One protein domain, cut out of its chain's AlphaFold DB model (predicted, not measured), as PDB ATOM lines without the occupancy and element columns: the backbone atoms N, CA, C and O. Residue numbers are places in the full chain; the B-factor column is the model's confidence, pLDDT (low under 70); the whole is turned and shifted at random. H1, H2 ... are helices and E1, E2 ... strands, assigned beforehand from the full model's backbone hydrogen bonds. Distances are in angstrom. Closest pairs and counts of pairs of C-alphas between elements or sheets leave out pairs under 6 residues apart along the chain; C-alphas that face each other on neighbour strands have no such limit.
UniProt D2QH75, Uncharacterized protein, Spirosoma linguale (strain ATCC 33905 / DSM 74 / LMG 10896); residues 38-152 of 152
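Overview. This is residues 38 to 152 of the 152 residues of an uncharacterized protein of Spirosoma linguale (strain ATCC 33905 / DSM 74 / LMG 10896) (UniProt D2QH75). A long, twisted sheet of antiparallel strands, with E3 and E5 side by side at its middle, forms a wall, and the small hairpin of E1 and E2 runs across one face of it, only loosely against E3. E4 lies along E3, E6 and E7 follow one another along the far side of E5, the short helix H1 sits by the end where E3 begins, and residues 69 to 75 stick out. The printed part has 115 residues with one named helix and seven named strands, in the order E1, E2, H1, E3, E4, E5, E6, E7; the class is mostly strand, though under half of the residues are in named elements. The whole is compact, with a radius of gyration of the C-alphas of 15.2 A, and only just elongated, spanning 46 by 30 by 25 A.

Along the chain. E3, residues 81 to 92, is 32.5 A long from C-alpha 81 at (14.048, -31.550, 7.423), and bends by 60 degrees at residue 84. E5, residues 122 to 132, is 32.7 A long. E4, residues 95 to 103, is 24.3 A long and bends by 55 degrees at residue 98. E6 is residues 138 to 140, and E7, residues 146 to 150, ends at C-alpha 150, (15.634, -33.848, -19.899). E1, residues 38 to 42, begins at C-alpha 38, (17.390, -28.881, -3.424); E2 is residues 62 to 66 and H1 residues 75 to 78.

Arrangement. The larger sheet is branched, E5 having three neighbours: E3 on one side, E6 and E7 on the other. The pairing is staggered: E7 pairs with residues 122 to 126 of E5, E6 with residues 130 to 132. N 87 and O 126 of E3 and E5 are 2.8 A apart, N 131 and O 139 of E5 and E6 2.8 A, and N 125 and O 147 of E5 and E7 3.0 A. On the other side of E3 from E5 is E4, an antiparallel hairpin with E3, with N 88 and O 100 2.9 A apart. E1 and E2, also an antiparallel hairpin, have N 39 and O 65 2.7 A apart; E2 and E3 are near each other. H1 is not on the branched sheet; its closest C-alpha to E5 is that of Ile 77, 7.6 A from that of Met 131. H1 is too short for an O i to N i+4 pair; its one O i to N i+3 pair is within hydrogen-bond range.

Size, cuts and confidence. The C-alphas of Asp 93 and Ser 135, the two farthest apart, are 47.1 A from each other. The printed part has no cut. The links from E1 to E2 and from E4 to E5 are long; in the second, residues 112 to 113 pair antiparallel with residues 98 to 99 of E4. Mean pLDDT of the printed part is 70.9, and 58 residues are under 70, among them residues 59 to 81.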
ATOM      1  N   PRO A  38      17.031 -27.553  -3.871       61.09
ATOM      2  CA  PRO A  38      17.390 -28.881  -3.424       61.09
ATOM      3  C   PRO A  38      18.387 -29.467  -4.423       61.09
ATOM      4  O   PRO A  38      18.335 -29.219  -5.628       61.09
ATOM      5  N   ILE A  39      19.311 -30.253  -3.910       65.62
ATOM      6  CA  ILE A  39      20.188 -31.090  -4.700       65.62
ATOM      7  C   ILE A  39      19.647 -32.500  -4.544       65.62
ATOM      8  O   ILE A  39      19.651 -33.049  -3.444       65.62
ATOM      9  N   VAL A  40      19.164 -33.068  -5.639       68.19
ATOM     10  CA  VAL A  40      18.705 -34.454  -5.670       68.19
ATOM     11  C   VAL A  40      19.914 -35.352  -5.902       68.19
ATOM     12  O   VAL A  40      20.793 -35.029  -6.703       68.19
ATOM     13  N   PHE A  41      19.965 -36.474  -5.203       69.50
ATOM     14  CA  PHE A  41      20.950 -37.527  -5.359       69.50
ATOM     15  C   PHE A  41      20.228 -38.845  -5.618       69.50
ATOM     16  O   PHE A  41      19.116 -39.063  -5.142       69.50
ATOM     17  N   LEU A  42      20.884 -39.727  -6.355       69.25
ATOM     18  CA  LEU A  42      20.509 -41.125  -6.488       69.25
ATOM     19  C   LEU A  42      21.753 -41.957  -6.188       69.25
ATOM     20  O   LEU A  42      22.801 -41.732  -6.797       69.25
ATOM     21  N   HIS A  43      21.656 -42.876  -5.225       72.62
ATOM     22  CA  HIS A  43      22.786 -43.701  -4.767       72.62
ATOM     23  C   HIS A  43      24.043 -42.857  -4.472       72.62
ATOM     24  O   HIS A  43      25.122 -43.117  -5.008       72.62
ATOM     25  N   GLN A  44      23.888 -41.795  -3.669       68.06
ATOM     26  CA  GLN A  44      24.951 -40.846  -3.284       68.06
ATOM     27  C   GLN A  44      25.583 -40.041  -4.439       68.06
ATOM     28  O   GLN A  44      26.486 -39.232  -4.216       68.06
ATOM     29  N   LYS A  45      25.106 -40.200  -5.678       74.38
ATOM     30  CA  LYS A  45      25.535 -39.390  -6.822       74.38
ATOM     31  C   LYS A  45      24.554 -38.260  -7.042       74.38
ATOM     32  O   LYS A  45      23.354 -38.492  -7.160       74.38
ATOM     33  N   ARG A  46      25.067 -37.031  -7.133       73.12
ATOM     34  CA  ARG A  46      24.246 -35.867  -7.478       73.12
ATOM     35  C   ARG A  46      23.573 -36.120  -8.823       73.12
ATOM     36  O   ARG A  46      24.247 -36.364  -9.824       73.12
ATOM     37  N   LEU A  47      22.254 -36.019  -8.840       68.94
ATOM     38  CA  LEU A  47      21.451 -36.162 -10.035       68.94
ATOM     39  C   LEU A  47      21.590 -34.887 -10.873       68.94
ATOM     40  O   LEU A  47      20.938 -33.874 -10.629       68.94
ATOM     41  N   MET A  48      22.509 -34.928 -11.834       68.50
ATOM     42  CA  MET A  48      22.726 -33.842 -12.798       68.50
ATOM     43  C   MET A  48      21.839 -33.995 -14.041       68.50
ATOM     44  O   MET A  48      21.595 -33.028 -14.757       68.50
ATOM     45  N   ASN A  49      21.382 -35.219 -14.302       65.69
ATOM     46  CA  ASN A  49      20.473 -35.612 -15.371       65.69
ATOM     47  C   ASN A  49      19.820 -36.958 -14.997       65.69
ATOM     48  O   ASN A  49      20.236 -37.608 -14.039       65.69
ATOM     49  N   TRP A  50      18.812 -37.381 -15.759       66.75
ATOM     50  CA  TRP A  50      18.016 -38.576 -15.454       66.75
ATOM     51  C   TRP A  50      18.593 -39.895 -16.000       66.75
ATOM     52  O   TRP A  50      17.909 -40.909 -15.951       66.75
ATOM     53  N   GLN A  51      19.844 -39.935 -16.486       66.00
ATOM     54  CA  GLN A  51      20.430 -41.170 -17.051       66.00
ATOM     55  C   GLN A  51      20.537 -42.314 -16.041       66.00
ATOM     56  O   GLN A  51      20.551 -43.479 -16.421       66.00
ATOM     57  N   SER A  52      20.654 -41.986 -14.754       63.56
ATOM     58  CA  SER A  52      20.764 -42.977 -13.681       63.56
ATOM     59  C   SER A  52      19.408 -43.513 -13.218       63.56
ATOM     60  O   SER A  52      19.376 -44.393 -12.367       63.56
ATOM     61  N   VAL A  53      18.304 -42.973 -13.743       66.06
ATOM     62  CA  VAL A  53      16.944 -43.307 -13.319       66.06
ATOM     63  C   VAL A  53      16.319 -44.212 -14.360       66.06
ATOM     64  O   VAL A  53      16.039 -43.805 -15.487       66.06
ATOM     65  N   ASP A  54      16.111 -45.458 -13.965       65.69
ATOM     66  CA  ASP A  54      15.482 -46.478 -14.784       65.69
ATOM     67  C   ASP A  54      14.100 -46.859 -14.228       65.69
ATOM     68  O   ASP A  54      13.632 -46.353 -13.207       65.69
ATOM     69  N   ARG A  55      13.411 -47.767 -14.924       59.66
ATOM     70  CA  ARG A  55      12.065 -48.231 -14.547       59.66
ATOM     71  C   ARG A  55      11.989 -48.900 -13.166       59.66
ATOM     72  O   ARG A  55      10.897 -48.987 -12.605       59.66
ATOM     73  N   ASN A  56      13.109 -49.403 -12.656       67.81
ATOM     74  CA  ASN A  56      13.229 -50.081 -11.370       67.81
ATOM     75  C   ASN A  56      13.667 -49.131 -10.248       67.81
ATOM     76  O   ASN A  56      13.572 -49.517  -9.084       67.81
ATOM     77  N   THR A  57      14.136 -47.921 -10.572       67.06
ATOM     78  CA  THR A  57      14.499 -46.917  -9.571       67.06
ATOM     79  C   THR A  57      13.283 -46.591  -8.708       67.06
ATOM     80  O   THR A  57      12.253 -46.109  -9.192       67.06
ATOM     81  N   LYS A  58      13.397 -46.864  -7.407       70.62
ATOM     82  CA  LYS A  58      12.329 -46.581  -6.444       70.62
ATOM     83  C   LYS A  58      12.402 -45.133  -5.993       70.62
ATOM     84  O   LYS A  58      13.484 -44.592  -5.788       70.62
ATOM     85  N   LEU A  59      11.248 -44.517  -5.741       67.81
ATOM     86  CA  LEU A  59      11.204 -43.116  -5.308       67.81
ATOM     87  C   LEU A  59      11.946 -42.871  -3.980       67.81
ATOM     88  O   LEU A  59      12.535 -41.815  -3.790       67.81
ATOM     89  N   LYS A  60      12.001 -43.866  -3.089       65.56
ATOM     90  CA  LYS A  60      12.772 -43.784  -1.838       65.56
ATOM     91  C   LYS A  60      14.294 -43.785  -2.013       65.56
ATOM     92  O   LYS A  60      15.007 -43.537  -1.049       65.56
ATOM     93  N   GLU A  61      14.793 -44.146  -3.196       69.31
ATOM     94  CA  GLU A  61      16.232 -44.147  -3.491       69.31
ATOM     95  C   GLU A  61      16.741 -42.742  -3.823       69.31
ATOM     96  O   GLU A  61      17.952 -42.520  -3.861       69.31
ATOM     97  N   PHE A  62      15.826 -41.793  -4.042       68.75
ATOM     98  CA  PHE A  62      16.166 -40.391  -4.187       68.75
ATOM     99  C   PHE A  62      16.448 -39.791  -2.817       68.75
ATOM    100  O   PHE A  62      15.593 -39.729  -1.934       68.75
ATOM    101  N   GLU A  63      17.665 -39.302  -2.667       66.25
ATOM    102  CA  GLU A  63      18.086 -38.516  -1.525       66.25
ATOM    103  C   GLU A  63      18.019 -37.039  -1.913       66.25
ATOM    104  O   GLU A  63      18.289 -36.660  -3.053       66.25
ATOM    105  N   ILE A  64      17.660 -36.173  -0.971       65.56
ATOM    106  CA  ILE A  64      17.655 -34.731  -1.205       65.56
ATOM    107  C   ILE A  64      18.531 -34.081  -0.158       65.56
ATOM    108  O   ILE A  64      18.312 -34.240   1.039       65.56
ATOM    109  N   SER A  65      19.493 -33.304  -0.628       63.34
ATOM    110  CA  SER A  65      20.195 -32.331   0.191       63.34
ATOM    111  C   SER A  65      19.736 -30.929  -0.180       63.34
ATOM    112  O   SER A  65      19.111 -30.707  -1.213       63.34
ATOM    113  N   LEU A  66      20.056 -29.958   0.658       59.53
ATOM    114  CA  LEU A  66      19.865 -28.550   0.339       59.53
ATOM    115  C   LEU A  66      21.204 -27.990  -0.117       59.53
ATOM    116  O   LEU A  66      22.222 -28.266   0.525       59.53
ATOM    117  N   ASP A  67      21.217 -27.208  -1.199       56.81
ATOM    118  CA  ASP A  67      22.447 -26.557  -1.636       56.81
ATOM    119  C   ASP A  67      23.012 -25.694  -0.497       56.81
ATOM    120  O   ASP A  67      22.410 -24.722  -0.027       56.81
ATOM    121  N   SER A  68      24.189 -26.096  -0.023       47.91
ATOM    122  CA  SER A  68      24.884 -25.482   1.102       47.91
ATOM    123  C   SER A  68      25.373 -24.066   0.785       47.91
ATOM    124  O   SER A  68      25.730 -23.341   1.720       47.91
ATOM    125  N   ALA A  69      25.314 -23.643  -0.487       44.16
ATOM    126  CA  ALA A  69      25.545 -22.268  -0.925       44.16
ATOM    127  C   ALA A  69      24.585 -21.255  -0.269       44.16
ATOM    128  O   ALA A  69      24.918 -20.073  -0.152       44.16
ATOM    129  N   GLN A  70      23.437 -21.703   0.250       51.44
ATOM    130  CA  GLN A  70      22.553 -20.880   1.076       51.44
ATOM    131  C   GLN A  70      23.044 -20.882   2.529       51.44
ATOM    132  O   GLN A  70      22.551 -21.595   3.406       51.44
ATOM    133  N   LYS A  71      24.076 -20.066   2.771       47.78
ATOM    134  CA  LYS A  71      24.810 -19.901   4.043       47.78
ATOM    135  C   LYS A  71      23.964 -19.432   5.245       47.78
ATOM    136  O   LYS A  71      24.521 -19.220   6.314       47.78
ATOM    137  N   GLN A  72      22.650 -19.263   5.095       52.22
ATOM    138  CA  GLN A  72      21.771 -18.669   6.111       52.22
ATOM    139  C   GLN A  72      20.751 -19.639   6.721       52.22
ATOM    140  O   GLN A  72      19.862 -19.193   7.436       52.22
ATOM    141  N   ILE A  73      20.860 -20.951   6.489       53.78
ATOM    142  CA  ILE A  73      20.017 -21.919   7.207       53.78
ATOM    143  C   ILE A  73      20.747 -22.378   8.474       53.78
ATOM    144  O   ILE A  73      21.755 -23.084   8.349       53.78
ATOM    145  N   PRO A  74      20.257 -22.033   9.679       56.59
ATOM    146  CA  PRO A  74      20.747 -22.606  10.924       56.59
ATOM    147  C   PRO A  74      20.875 -24.133  10.855       56.59
ATOM    148  O   PRO A  74      19.972 -24.826  10.390       56.59
ATOM    149  N   GLN A  75      21.986 -24.669  11.360       54.25
ATOM    150  CA  GLN A  75      22.292 -26.105  11.344       54.25
ATOM    151  C   GLN A  75      21.184 -26.965  11.977       54.25
ATOM    152  O   GLN A  75      20.926 -28.070  11.506       54.25
ATOM    153  N   ILE A  76      20.467 -26.412  12.961       52.03
ATOM    154  CA  ILE A  76      19.324 -27.055  13.621       52.03
ATOM    155  C   ILE A  76      18.156 -27.344  12.662       52.03
ATOM    156  O   ILE A  76      17.436 -28.310  12.848       52.03
ATOM    157  N   ILE A  77      17.999 -26.564  11.589       55.12
ATOM    158  CA  ILE A  77      16.948 -26.764  10.576       55.12
ATOM    159  C   ILE A  77      17.373 -27.815   9.550       55.12
ATOM    160  O   ILE A  77      16.536 -28.548   9.034       55.12
ATOM    161  N   ARG A  78      18.680 -27.919   9.261       55.41
ATOM    162  CA  ARG A  78      19.208 -28.919   8.317       55.41
ATOM    163  C   ARG A  78      19.032 -30.349   8.828       55.41
ATOM    164  O   ARG A  78      18.854 -31.247   8.021       55.41
ATOM    165  N   GLN A  79      19.081 -30.550  10.143       55.78
ATOM    166  CA  GLN A  79      18.937 -31.869  10.769       55.78
ATOM    167  C   GLN A  79      17.474 -32.299  10.949       55.78
ATOM    168  O   GLN A  79      17.214 -33.483  11.132       55.78
ATOM    169  N   SER A  80      16.532 -31.359  10.856       60.19
ATOM    170  CA  SER A  80      15.111 -31.600  11.124       60.19
ATOM    171  C   SER A  80      14.237 -31.676   9.873       60.19
ATOM    172  O   SER A  80      13.024 -31.829  10.002       60.19
ATOM    173  N   LEU A  81      14.807 -31.538   8.670       67.94
ATOM    174  CA  LEU A  81      14.048 -31.550   7.423       67.94
ATOM    175  C   LEU A  81      13.992 -32.948   6.803       67.94
ATOM    176  O   LEU A  81      15.026 -33.558   6.546       67.94
ATOM    177  N   PHE A  82      12.790 -33.417   6.477       70.94
ATOM    178  CA  PHE A  82      12.589 -34.668   5.752       70.94
ATOM    179  C   PHE A  82      11.528 -34.532   4.655       70.94
ATOM    180  O   PHE A  82      10.673 -33.643   4.671       70.94
ATOM    181  N   ILE A  83      11.585 -35.437   3.677       73.88
ATOM    182  CA  ILE A  83      10.608 -35.519   2.588       73.88
ATOM    183  C   ILE A  83       9.325 -36.139   3.138       73.88
ATOM    184  O   ILE A  83       9.359 -37.204   3.758       73.88
ATOM    185  N   GLN A  84       8.196 -35.477   2.899       78.62
ATOM    186  CA  GLN A  84       6.879 -35.973   3.278       78.62
ATOM    187  C   GLN A  84       6.112 -36.555   2.096       78.62
ATOM    188  O   GLN A  84       5.425 -37.561   2.260       78.62
ATOM    189  N   GLN A  85       6.215 -35.936   0.921       79.94
ATOM    190  CA  GLN A  85       5.638 -36.454  -0.317       79.94
ATOM    191  C   GLN A  85       6.582 -36.189  -1.481       79.94
ATOM    192  O   GLN A  85       7.375 -35.245  -1.458       79.94
ATOM    193  N   MET A  86       6.463 -37.015  -2.506       78.56
ATOM    194  CA  MET A  86       7.239 -36.915  -3.727       78.56
ATOM    195  C   MET A  86       6.361 -37.326  -4.899       78.56
ATOM    196  O   MET A  86       5.751 -38.395  -4.882       78.56
ATOM    197  N   GLU A  87       6.306 -36.481  -5.916       81.88
ATOM    198  CA  GLU A  87       5.611 -36.748  -7.166       81.88
ATOM    199  C   GLU A  87       6.614 -36.722  -8.311       81.88
ATOM    200  O   GLU A  87       7.422 -35.803  -8.420       81.88
ATOM    201  N   VAL A  88       6.541 -37.731  -9.173       79.12
ATOM    202  CA  VAL A  88       7.322 -37.822 -10.405       79.12
ATOM    203  C   VAL A  88       6.362 -37.904 -11.574       79.12
ATOM    204  O   VAL A  88       5.483 -38.761 -11.599       79.12
ATOM    205  N   MET A  89       6.552 -37.035 -12.556       85.19
ATOM    206  CA  MET A  89       5.856 -37.058 -13.835       85.19
ATOM    207  C   MET A  89       6.872 -37.136 -14.968       85.19
ATOM    208  O   MET A  89       7.934 -36.520 -14.898       85.19
ATOM    209  N   ILE A  90       6.532 -37.848 -16.037       81.38
ATOM    210  CA  ILE A  90       7.302 -37.838 -17.284       81.38
ATOM    211  C   ILE A  90       6.434 -37.221 -18.367       81.38
ATOM    212  O   ILE A  90       5.292 -37.642 -18.552       81.38
ATOM    213  N   ILE A  91       6.983 -36.240 -19.076       85.31
ATOM    214  CA  ILE A  91       6.301 -35.484 -20.122       85.31
ATOM    215  C   ILE A  91       7.033 -35.656 -21.452       85.31
ATOM    216  O   ILE A  91       8.252 -35.481 -21.526       85.31
ATOM    217  N   ARG A  92       6.271 -35.932 -22.511       86.44
ATOM    218  CA  ARG A  92       6.718 -35.939 -23.907       86.44
ATOM    219  C   ARG A  92       5.793 -35.049 -24.723       86.44
ATOM    220  O   ARG A  92       4.587 -35.211 -24.638       86.44
ATOM    221  N   ASP A  93       6.352 -34.118 -25.492       87.62
ATOM    222  CA  ASP A  93       5.593 -33.242 -26.402       87.62
ATOM    223  C   ASP A  93       4.427 -32.470 -25.741       87.62
ATOM    224  O   ASP A  93       3.496 -32.034 -26.406       87.62
ATOM    225  N   GLY A  94       4.502 -32.252 -24.422       85.44
ATOM    226  CA  GLY A  94       3.452 -31.606 -23.622       85.44
ATOM    227  C   GLY A  94       2.500 -32.577 -22.919       85.44
ATOM    228  O   GLY A  94       1.843 -32.177 -21.960       85.44
ATOM    229  N   ASP A  95       2.506 -33.852 -23.303       87.31
ATOM    230  CA  ASP A  95       1.660 -34.890 -22.725       87.31
ATOM    231  C   ASP A  95       2.361 -35.637 -21.589       87.31
ATOM    232  O   ASP A  95       3.524 -36.034 -21.685       87.31
ATOM    233  N   MET A  96       1.627 -35.878 -20.502       88.81
ATOM    234  CA  MET A  96       2.079 -36.720 -19.398       88.81
ATOM    235  C   MET A  96       1.983 -38.197 -19.794       88.81
ATOM    236  O   MET A  96       0.893 -38.719 -20.015       88.81
ATOM    237  N   ILE A  97       3.124 -38.885 -19.827       85.94
ATOM    238  CA  ILE A  97       3.215 -40.303 -20.206       85.94
ATOM    239  C   ILE A  97       3.429 -41.242 -19.014       85.94
ATOM    240  O   ILE A  97       3.212 -42.451 -19.136       85.94
ATOM    241  N   ALA A  98       3.838 -40.717 -17.859       83.75
ATOM    242  CA  ALA A  98       3.944 -41.474 -16.616       83.75
ATOM    243  C   ALA A  98       3.733 -40.566 -15.406       83.75
ATOM    244  O   ALA A  98       4.116 -39.393 -15.446       83.75
ATOM    245  N   LYS A  99       3.162 -41.123 -14.334       85.12
ATOM    246  CA  LYS A  99       3.018 -40.438 -13.046       85.12
ATOM    247  C   LYS A  99       3.141 -41.420 -11.887       85.12
ATOM    248  O   LYS A  99       2.477 -42.456 -11.869       85.12
ATOM    249  N   THR A 100       3.932 -41.038 -10.894       82.69
ATOM    250  CA  THR A 100       4.134 -41.789  -9.656       82.69
ATOM    251  C   THR A 100       4.059 -40.832  -8.471       82.69
ATOM    252  O   THR A 100       4.606 -39.734  -8.525       82.69
ATOM    253  N   PHE A 101       3.401 -41.249  -7.392       84.12
ATOM    254  CA  PHE A 101       3.283 -40.473  -6.159       84.12
ATOM    255  C   PHE A 101       3.665 -41.330  -4.953       84.12
ATOM    256  O   PHE A 101       3.172 -42.447  -4.815       84.12
ATOM    257  N   TRP A 102       4.508 -40.804  -4.068       84.19
ATOM    258  CA  TRP A 102       4.869 -41.422  -2.794       84.19
ATOM    259  C   TRP A 102       4.622 -40.464  -1.629       84.19
ATOM    260  O   TRP A 102       4.787 -39.250  -1.753       84.19
ATOM    261  N   GLN A 103       4.293 -41.031  -0.469       82.56
ATOM    262  CA  GLN A 103       4.150 -40.316   0.794       82.56
ATOM    263  C   GLN A 103       4.849 -41.079   1.925       82.56
ATOM    264  O   GLN A 103       4.813 -42.309   1.972       82.56
ATOM    265  N   LYS A 104       5.448 -40.356   2.876       77.12
ATOM    266  CA  LYS A 104       6.103 -40.946   4.049       77.12
ATOM    267  C   LYS A 104       5.154 -41.889   4.791       77.12
ATOM    268  O   LYS A 104       4.010 -41.538   5.078       77.12
ATOM    269  N   GLY A 105       5.657 -43.076   5.123       78.56
ATOM    270  CA  GLY A 105       4.895 -44.126   5.804       78.56
ATOM    271  C   GLY A 105       4.003 -44.962   4.882       78.56
ATOM    272  O   GLY A 105       3.425 -45.937   5.351       78.56
ATOM    273  N   GLN A 106       3.909 -44.624   3.592       79.69
ATOM    274  CA  GLN A 106       3.257 -45.466   2.591       79.69
ATOM    275  C   GLN A 106       4.265 -46.425   1.939       79.69
ATOM    276  O   GLN A 106       5.467 -46.122   1.898       79.69
ATOM    277  N   PRO A 107       3.794 -47.568   1.407       79.00
ATOM    278  CA  PRO A 107       4.605 -48.436   0.562       79.00
ATOM    279  C   PRO A 107       5.203 -47.682  -0.632       79.00
ATOM    280  O   PRO A 107       4.657 -46.673  -1.084       79.00
ATOM    281  N   ASP A 108       6.313 -48.195  -1.165       69.88
ATOM    282  CA  ASP A 108       6.893 -47.663  -2.399       69.88
ATOM    283  C   ASP A 108       5.853 -47.740  -3.527       69.88
ATOM    284  O   ASP A 108       5.293 -48.819  -3.755       69.88
ATOM    285  N   PRO A 109       5.570 -46.638  -4.240       70.75
ATOM    286  CA  PRO A 109       4.601 -46.677  -5.313       70.75
ATOM    287  C   PRO A 109       5.150 -47.467  -6.491       70.75
ATOM    288  O   PRO A 109       6.346 -47.448  -6.792       70.75
ATOM    289  N   LEU A 110       4.240 -48.125  -7.200       66.19
ATOM    290  CA  LEU A 110       4.539 -48.673  -8.511       66.19
ATOM    291  C   LEU A 110       4.611 -47.523  -9.516       66.19
ATOM    292  O   LEU A 110       3.754 -46.638  -9.524       66.19
ATOM    293  N   ASN A 111       5.638 -47.543 -10.365       65.56
ATOM    294  CA  ASN A 111       5.728 -46.592 -11.461       65.56
ATOM    295  C   ASN A 111       4.677 -46.935 -12.525       65.56
ATOM    296  O   ASN A 111       4.741 -48.001 -13.139       65.56
ATOM    297  N   ASN A 112       3.728 -46.026 -12.758       69.62
ATOM    298  CA  ASN A 112       2.669 -46.217 -13.746       69.62
ATOM    299  C   ASN A 112       3.047 -45.530 -15.062       69.62
ATOM    300  O   ASN A 112       2.907 -44.314 -15.213       69.62
ATOM    301  N   PHE A 113       3.525 -46.326 -16.019       69.94
ATOM    302  CA  PHE A 113       3.868 -45.876 -17.367       69.94
ATOM    303  C   PHE A 113       2.723 -46.168 -18.337       69.94
ATOM    304  O   PHE A 113       2.303 -47.314 -18.478       69.94
ATOM    305  N   THR A 114       2.250 -45.143 -19.043       77.19
ATOM    306  CA  THR A 114       1.266 -45.298 -20.133       77.19
ATOM    307  C   THR A 114       1.940 -45.448 -21.496       77.19
ATOM    308  O   THR A 114       1.333 -45.945 -22.441       77.19
ATOM    309  N   GLN A 115       3.214 -45.055 -21.601       77.25
ATOM    310  CA  GLN A 115       4.036 -45.200 -22.800       77.25
ATOM    311  C   GLN A 115       5.474 -45.571 -22.431       77.25
ATOM    312  O   GLN A 115       5.934 -45.333 -21.314       77.25
ATOM    313  N   LEU A 116       6.214 -46.109 -23.405       76.88
ATOM    314  CA  LEU A 116       7.660 -46.296 -23.282       76.88
ATOM    315  C   LEU A 116       8.358 -44.944 -23.146       76.88
ATOM    316  O   LEU A 116       8.038 -44.019 -23.891       76.88
ATOM    317  N   ILE A 117       9.337 -44.866 -22.250       76.81
ATOM    318  CA  ILE A 117      10.211 -43.706 -22.048       76.81
ATOM    319  C   ILE A 117      11.231 -43.620 -23.194       76.81
ATOM    320  O   ILE A 117      11.746 -44.645 -23.646       76.81
ATOM    321  N   LYS A 118      11.539 -42.408 -23.663       77.81
ATOM    322  CA  LYS A 118      12.515 -42.130 -24.724       77.81
ATOM    323  C   LYS A 118      13.524 -41.078 -24.278       77.81
ATOM    324  O   LYS A 118      13.222 -40.181 -23.494       77.81
ATOM    325  N   LYS A 119      14.727 -41.157 -24.851       79.81
ATOM    326  CA  LYS A 119      15.713 -40.076 -24.780       79.81
ATOM    327  C   LYS A 119      15.073 -38.770 -25.268       79.81
ATOM    328  O   LYS A 119      14.460 -38.755 -26.332       79.81
ATOM    329  N   GLY A 120      15.229 -37.699 -24.495       77.81
ATOM    330  CA  GLY A 120      14.615 -36.395 -24.745       77.81
ATOM    331  C   GLY A 120      13.329 -36.115 -23.959       77.81
ATOM    332  O   GLY A 120      12.984 -34.940 -23.828       77.81
ATOM    333  N   ASP A 121      12.652 -37.125 -23.386       82.06
ATOM    334  CA  ASP A 121      11.497 -36.869 -22.510       82.06
ATOM    335  C   ASP A 121      11.928 -36.077 -21.263       82.06
ATOM    336  O   ASP A 121      13.089 -36.108 -20.849       82.06
ATOM    337  N   ARG A 122      10.990 -35.360 -20.644       79.69
ATOM    338  CA  ARG A 122      11.260 -34.502 -19.485       79.69
ATOM    339  C   ARG A 122      10.705 -35.119 -18.215       79.69
ATOM    340  O   ARG A 122       9.517 -35.420 -18.152       79.69
ATOM    341  N   TYR A 123      11.543 -35.252 -17.196       76.12
ATOM    342  CA  TYR A 123      11.091 -35.591 -15.851       76.12
ATOM    343  C   TYR A 123      10.755 -34.314 -15.098       76.12
ATOM    344  O   TYR A 123      11.595 -33.416 -14.995       76.12
ATOM    345  N   ILE A 124       9.545 -34.275 -14.550       79.88
ATOM    346  CA  ILE A 124       9.139 -33.315 -13.539       79.88
ATOM    347  C   ILE A 124       9.118 -34.020 -12.191       79.88
ATOM    348  O   ILE A 124       8.392 -34.996 -12.026       79.88
ATOM    349  N   ILE A 125       9.879 -33.514 -11.223       74.88
ATOM    350  CA  ILE A 125       9.752 -33.956  -9.834       74.88
ATOM    351  C   ILE A 125       9.323 -32.812  -8.952       74.88
ATOM    352  O   ILE A 125      10.001 -31.790  -8.905       74.88
ATOM    353  N   GLU A 126       8.246 -33.039  -8.213       79.50
ATOM    354  CA  GLU A 126       7.790 -32.188  -7.129       79.50
ATOM    355  C   GLU A 126       8.072 -32.872  -5.788       79.50
ATOM    356  O   GLU A 126       7.733 -34.038  -5.576       79.50
ATOM    357  N   PHE A 127       8.657 -32.128  -4.855       75.38
ATOM    358  CA  PHE A 127       8.850 -32.594  -3.487       75.38
ATOM    359  C   PHE A 127       8.038 -31.755  -2.512       75.38
ATOM    360  O   PHE A 127       8.028 -30.527  -2.573       75.38
ATOM    361  N   THR A 128       7.405 -32.423  -1.556       78.31
ATOM    362  CA  THR A 128       6.808 -31.780  -0.386       78.31
ATOM    363  C   THR A 128       7.602 -32.185   0.838       78.31
ATOM    364  O   THR A 128       7.807 -33.371   1.100       78.31
ATOM    365  N   PHE A 129       8.023 -31.198   1.613       75.62
ATOM    366  CA  PHE A 129       8.852 -31.403   2.790       75.62
ATOM    367  C   PHE A 129       8.079 -31.105   4.060       75.62
ATOM    368  O   PHE A 129       7.147 -30.299   4.065       75.62
ATOM    369  N   ALA A 130       8.526 -31.701   5.155       74.25
ATOM    370  CA  ALA A 130       8.126 -31.297   6.485       74.25
ATOM    371  C   ALA A 130       9.344 -31.231   7.407       74.25
ATOM    372  O   ALA A 130      10.360 -31.889   7.176       74.25
ATOM    373  N   MET A 131       9.238 -30.399   8.433       71.50
ATOM    374  CA  MET A 131      10.238 -30.251   9.476       71.50
ATOM    375  C   MET A 131       9.666 -30.716  10.804       71.50
ATOM    376  O   MET A 131       8.506 -30.439  11.089       71.50
ATOM    377  N   GLU A 132      10.474 -31.371  11.623       69.88
ATOM    378  CA  GLU A 132      10.133 -31.620  13.024       69.88
ATOM    379  C   GLU A 132      10.678 -30.490  13.904       69.88
ATOM    380  O   GLU A 132      11.868 -30.168  13.844       69.88
ATOM    381  N   ASP A 133       9.818 -29.842  14.691       67.06
ATOM    382  CA  ASP A 133      10.273 -28.858  15.672       67.06
ATOM    383  C   ASP A 133      10.874 -29.528  16.921       67.06
ATOM    384  O   ASP A 133      10.804 -30.740  17.112       67.06
ATOM    385  N   SER A 134      11.461 -28.731  17.816       66.69
ATOM    386  CA  SER A 134      12.054 -29.231  19.067       66.69
ATOM    387  C   SER A 134      11.061 -29.926  20.010       66.69
ATOM    388  O   SER A 134      11.473 -30.488  21.020       66.69
ATOM    389  N   SER A 135       9.762 -29.822  19.735       70.31
ATOM    390  CA  SER A 135       8.674 -30.422  20.503       70.31
ATOM    391  C   SER A 135       8.091 -31.662  19.813       70.31
ATOM    392  O   SER A 135       7.112 -32.211  20.311       70.31
ATOM    393  N   GLY A 136       8.678 -32.112  18.698       69.31
ATOM    394  CA  GLY A 136       8.216 -33.270  17.934       69.31
ATOM    395  C   GLY A 136       7.052 -32.973  16.985       69.31
ATOM    396  O   GLY A 136       6.473 -33.896  16.412       69.31
ATOM    397  N   ASN A 137       6.666 -31.704  16.802       73.00
ATOM    398  CA  ASN A 137       5.583 -31.359  15.886       73.00
ATOM    399  C   ASN A 137       6.083 -31.341  14.445       73.00
ATOM    400  O   ASN A 137       7.083 -30.696  14.126       73.00
ATOM    401  N   ILE A 138       5.322 -31.973  13.554       74.06
ATOM    402  CA  ILE A 138       5.599 -31.973  12.119       74.06
ATOM    403  C   ILE A 138       4.978 -30.727  11.479       74.06
ATOM    404  O   ILE A 138       3.760 -30.551  11.463       74.06
ATOM    405  N   ILE A 139       5.820 -29.877  10.901       72.06
ATOM    406  CA  ILE A 139       5.452 -28.644  10.209       72.06
ATOM    407  C   ILE A 139       5.730 -28.827   8.718       72.06
ATOM    408  O   ILE A 139       6.883 -28.843   8.288       72.06
ATOM    409  N   ALA A 140       4.675 -28.944   7.910       75.00
ATOM    410  CA  ALA A 140       4.811 -28.989   6.456       75.00
ATOM    411  C   ALA A 140       5.384 -27.667   5.920       75.00
ATOM    412  O   ALA A 140       4.948 -26.575   6.300       75.00
ATOM    413  N   LEU A 141       6.347 -27.763   5.008       70.44
ATOM    414  CA  LEU A 141       6.869 -26.605   4.303       70.44
ATOM    415  C   LEU A 141       5.912 -26.197   3.183       70.44
ATOM    416  O   LEU A 141       5.401 -27.033   2.443       70.44
ATOM    417  N   LYS A 142       5.694 -24.887   3.040       65.38
ATOM    418  CA  LYS A 142       4.774 -24.339   2.032       65.38
ATOM    419  C   LYS A 142       5.324 -24.396   0.607       65.38
ATOM    420  O   LYS A 142       4.544 -24.385  -0.337       65.38
ATOM    421  N   ASN A 143       6.645 -24.426   0.451       62.91
ATOM    422  CA  ASN A 143       7.284 -24.356  -0.856       62.91
ATOM    423  C   ASN A 143       7.670 -25.747  -1.337       62.91
ATOM    424  O   ASN A 143       8.329 -26.501  -0.619       62.91
ATOM    425  N   LYS A 144       7.256 -26.048  -2.566       69.06
ATOM    426  CA  LYS A 144       7.491 -27.320  -3.230       69.06
ATOM    427  C   LYS A 144       8.426 -27.094  -4.415       69.06
ATOM    428  O   LYS A 144       8.003 -26.507  -5.411       69.06
ATOM    429  N   PRO A 145       9.708 -27.458  -4.311       64.56
ATOM    430  CA  PRO A 145      10.624 -27.342  -5.429       64.56
ATOM    431  C   PRO A 145      10.214 -28.311  -6.535       64.56
ATOM    432  O   PRO A 145       9.844 -29.458  -6.269       64.56
ATOM    433  N   VAL A 146      10.319 -27.818  -7.769       68.94
ATOM    434  CA  VAL A 146      10.008 -28.558  -8.988       68.94
ATOM    435  C   VAL A 146      11.254 -28.618  -9.864       68.94
ATOM    436  O   VAL A 146      11.806 -27.584 -10.239       68.94
ATOM    437  N   PHE A 147      11.692 -29.825 -10.206       69.94
ATOM    438  CA  PHE A 147      12.802 -30.052 -11.131       69.94
ATOM    439  C   PHE A 147      12.259 -30.461 -12.481       69.94
ATOM    440  O   PHE A 147      11.496 -31.412 -12.538       69.94
ATOM    441  N   ASN A 148      12.682 -29.788 -13.547       74.94
ATOM    442  CA  ASN A 148      12.340 -30.143 -14.919       74.94
ATOM    443  C   ASN A 148      13.634 -30.353 -15.705       74.94
ATOM    444  O   ASN A 148      14.292 -29.381 -16.080       74.94
ATOM    445  N   LEU A 149      14.033 -31.610 -15.896       72.56
ATOM    446  CA  LEU A 149      15.283 -31.949 -16.578       72.56
ATOM    447  C   LEU A 149      15.021 -32.975 -17.692       72.56
ATOM    448  O   LEU A 149      14.183 -33.867 -17.521       72.56
ATOM    449  N   PRO A 150      15.745 -32.881 -18.820       68.69
ATOM    450  CA  PRO A 150      15.634 -33.848 -19.899       68.69
ATOM    451  C   PRO A 150      16.274 -35.194 -19.529       68.69
ATOM    452  O   PRO A 150      17.250 -35.264 -18.774       68.69
ATOM    453  N   LEU A 151      15.760 -36.256 -20.137       69.00
ATOM    454  CA  LEU A 151      16.424 -37.548 -20.264       69.00
ATOM    455  C   LEU A 151      17.474 -37.489 -21.366       69.00
ATOM    456  O   LEU A 151      17.164 -37.102 -22.496       69.00
ATOM    457  N   LEU A 152      18.702 -37.895 -21.052       64.50
ATOM    458  CA  LEU A 152      19.826 -37.925 -21.994       64.50
ATOM    459  C   LEU A 152      20.091 -39.318 -22.552       64.50
ATOM    460  O   LEU A 152      19.770 -40.310 -21.873       64.50
TER     461      LEU A 152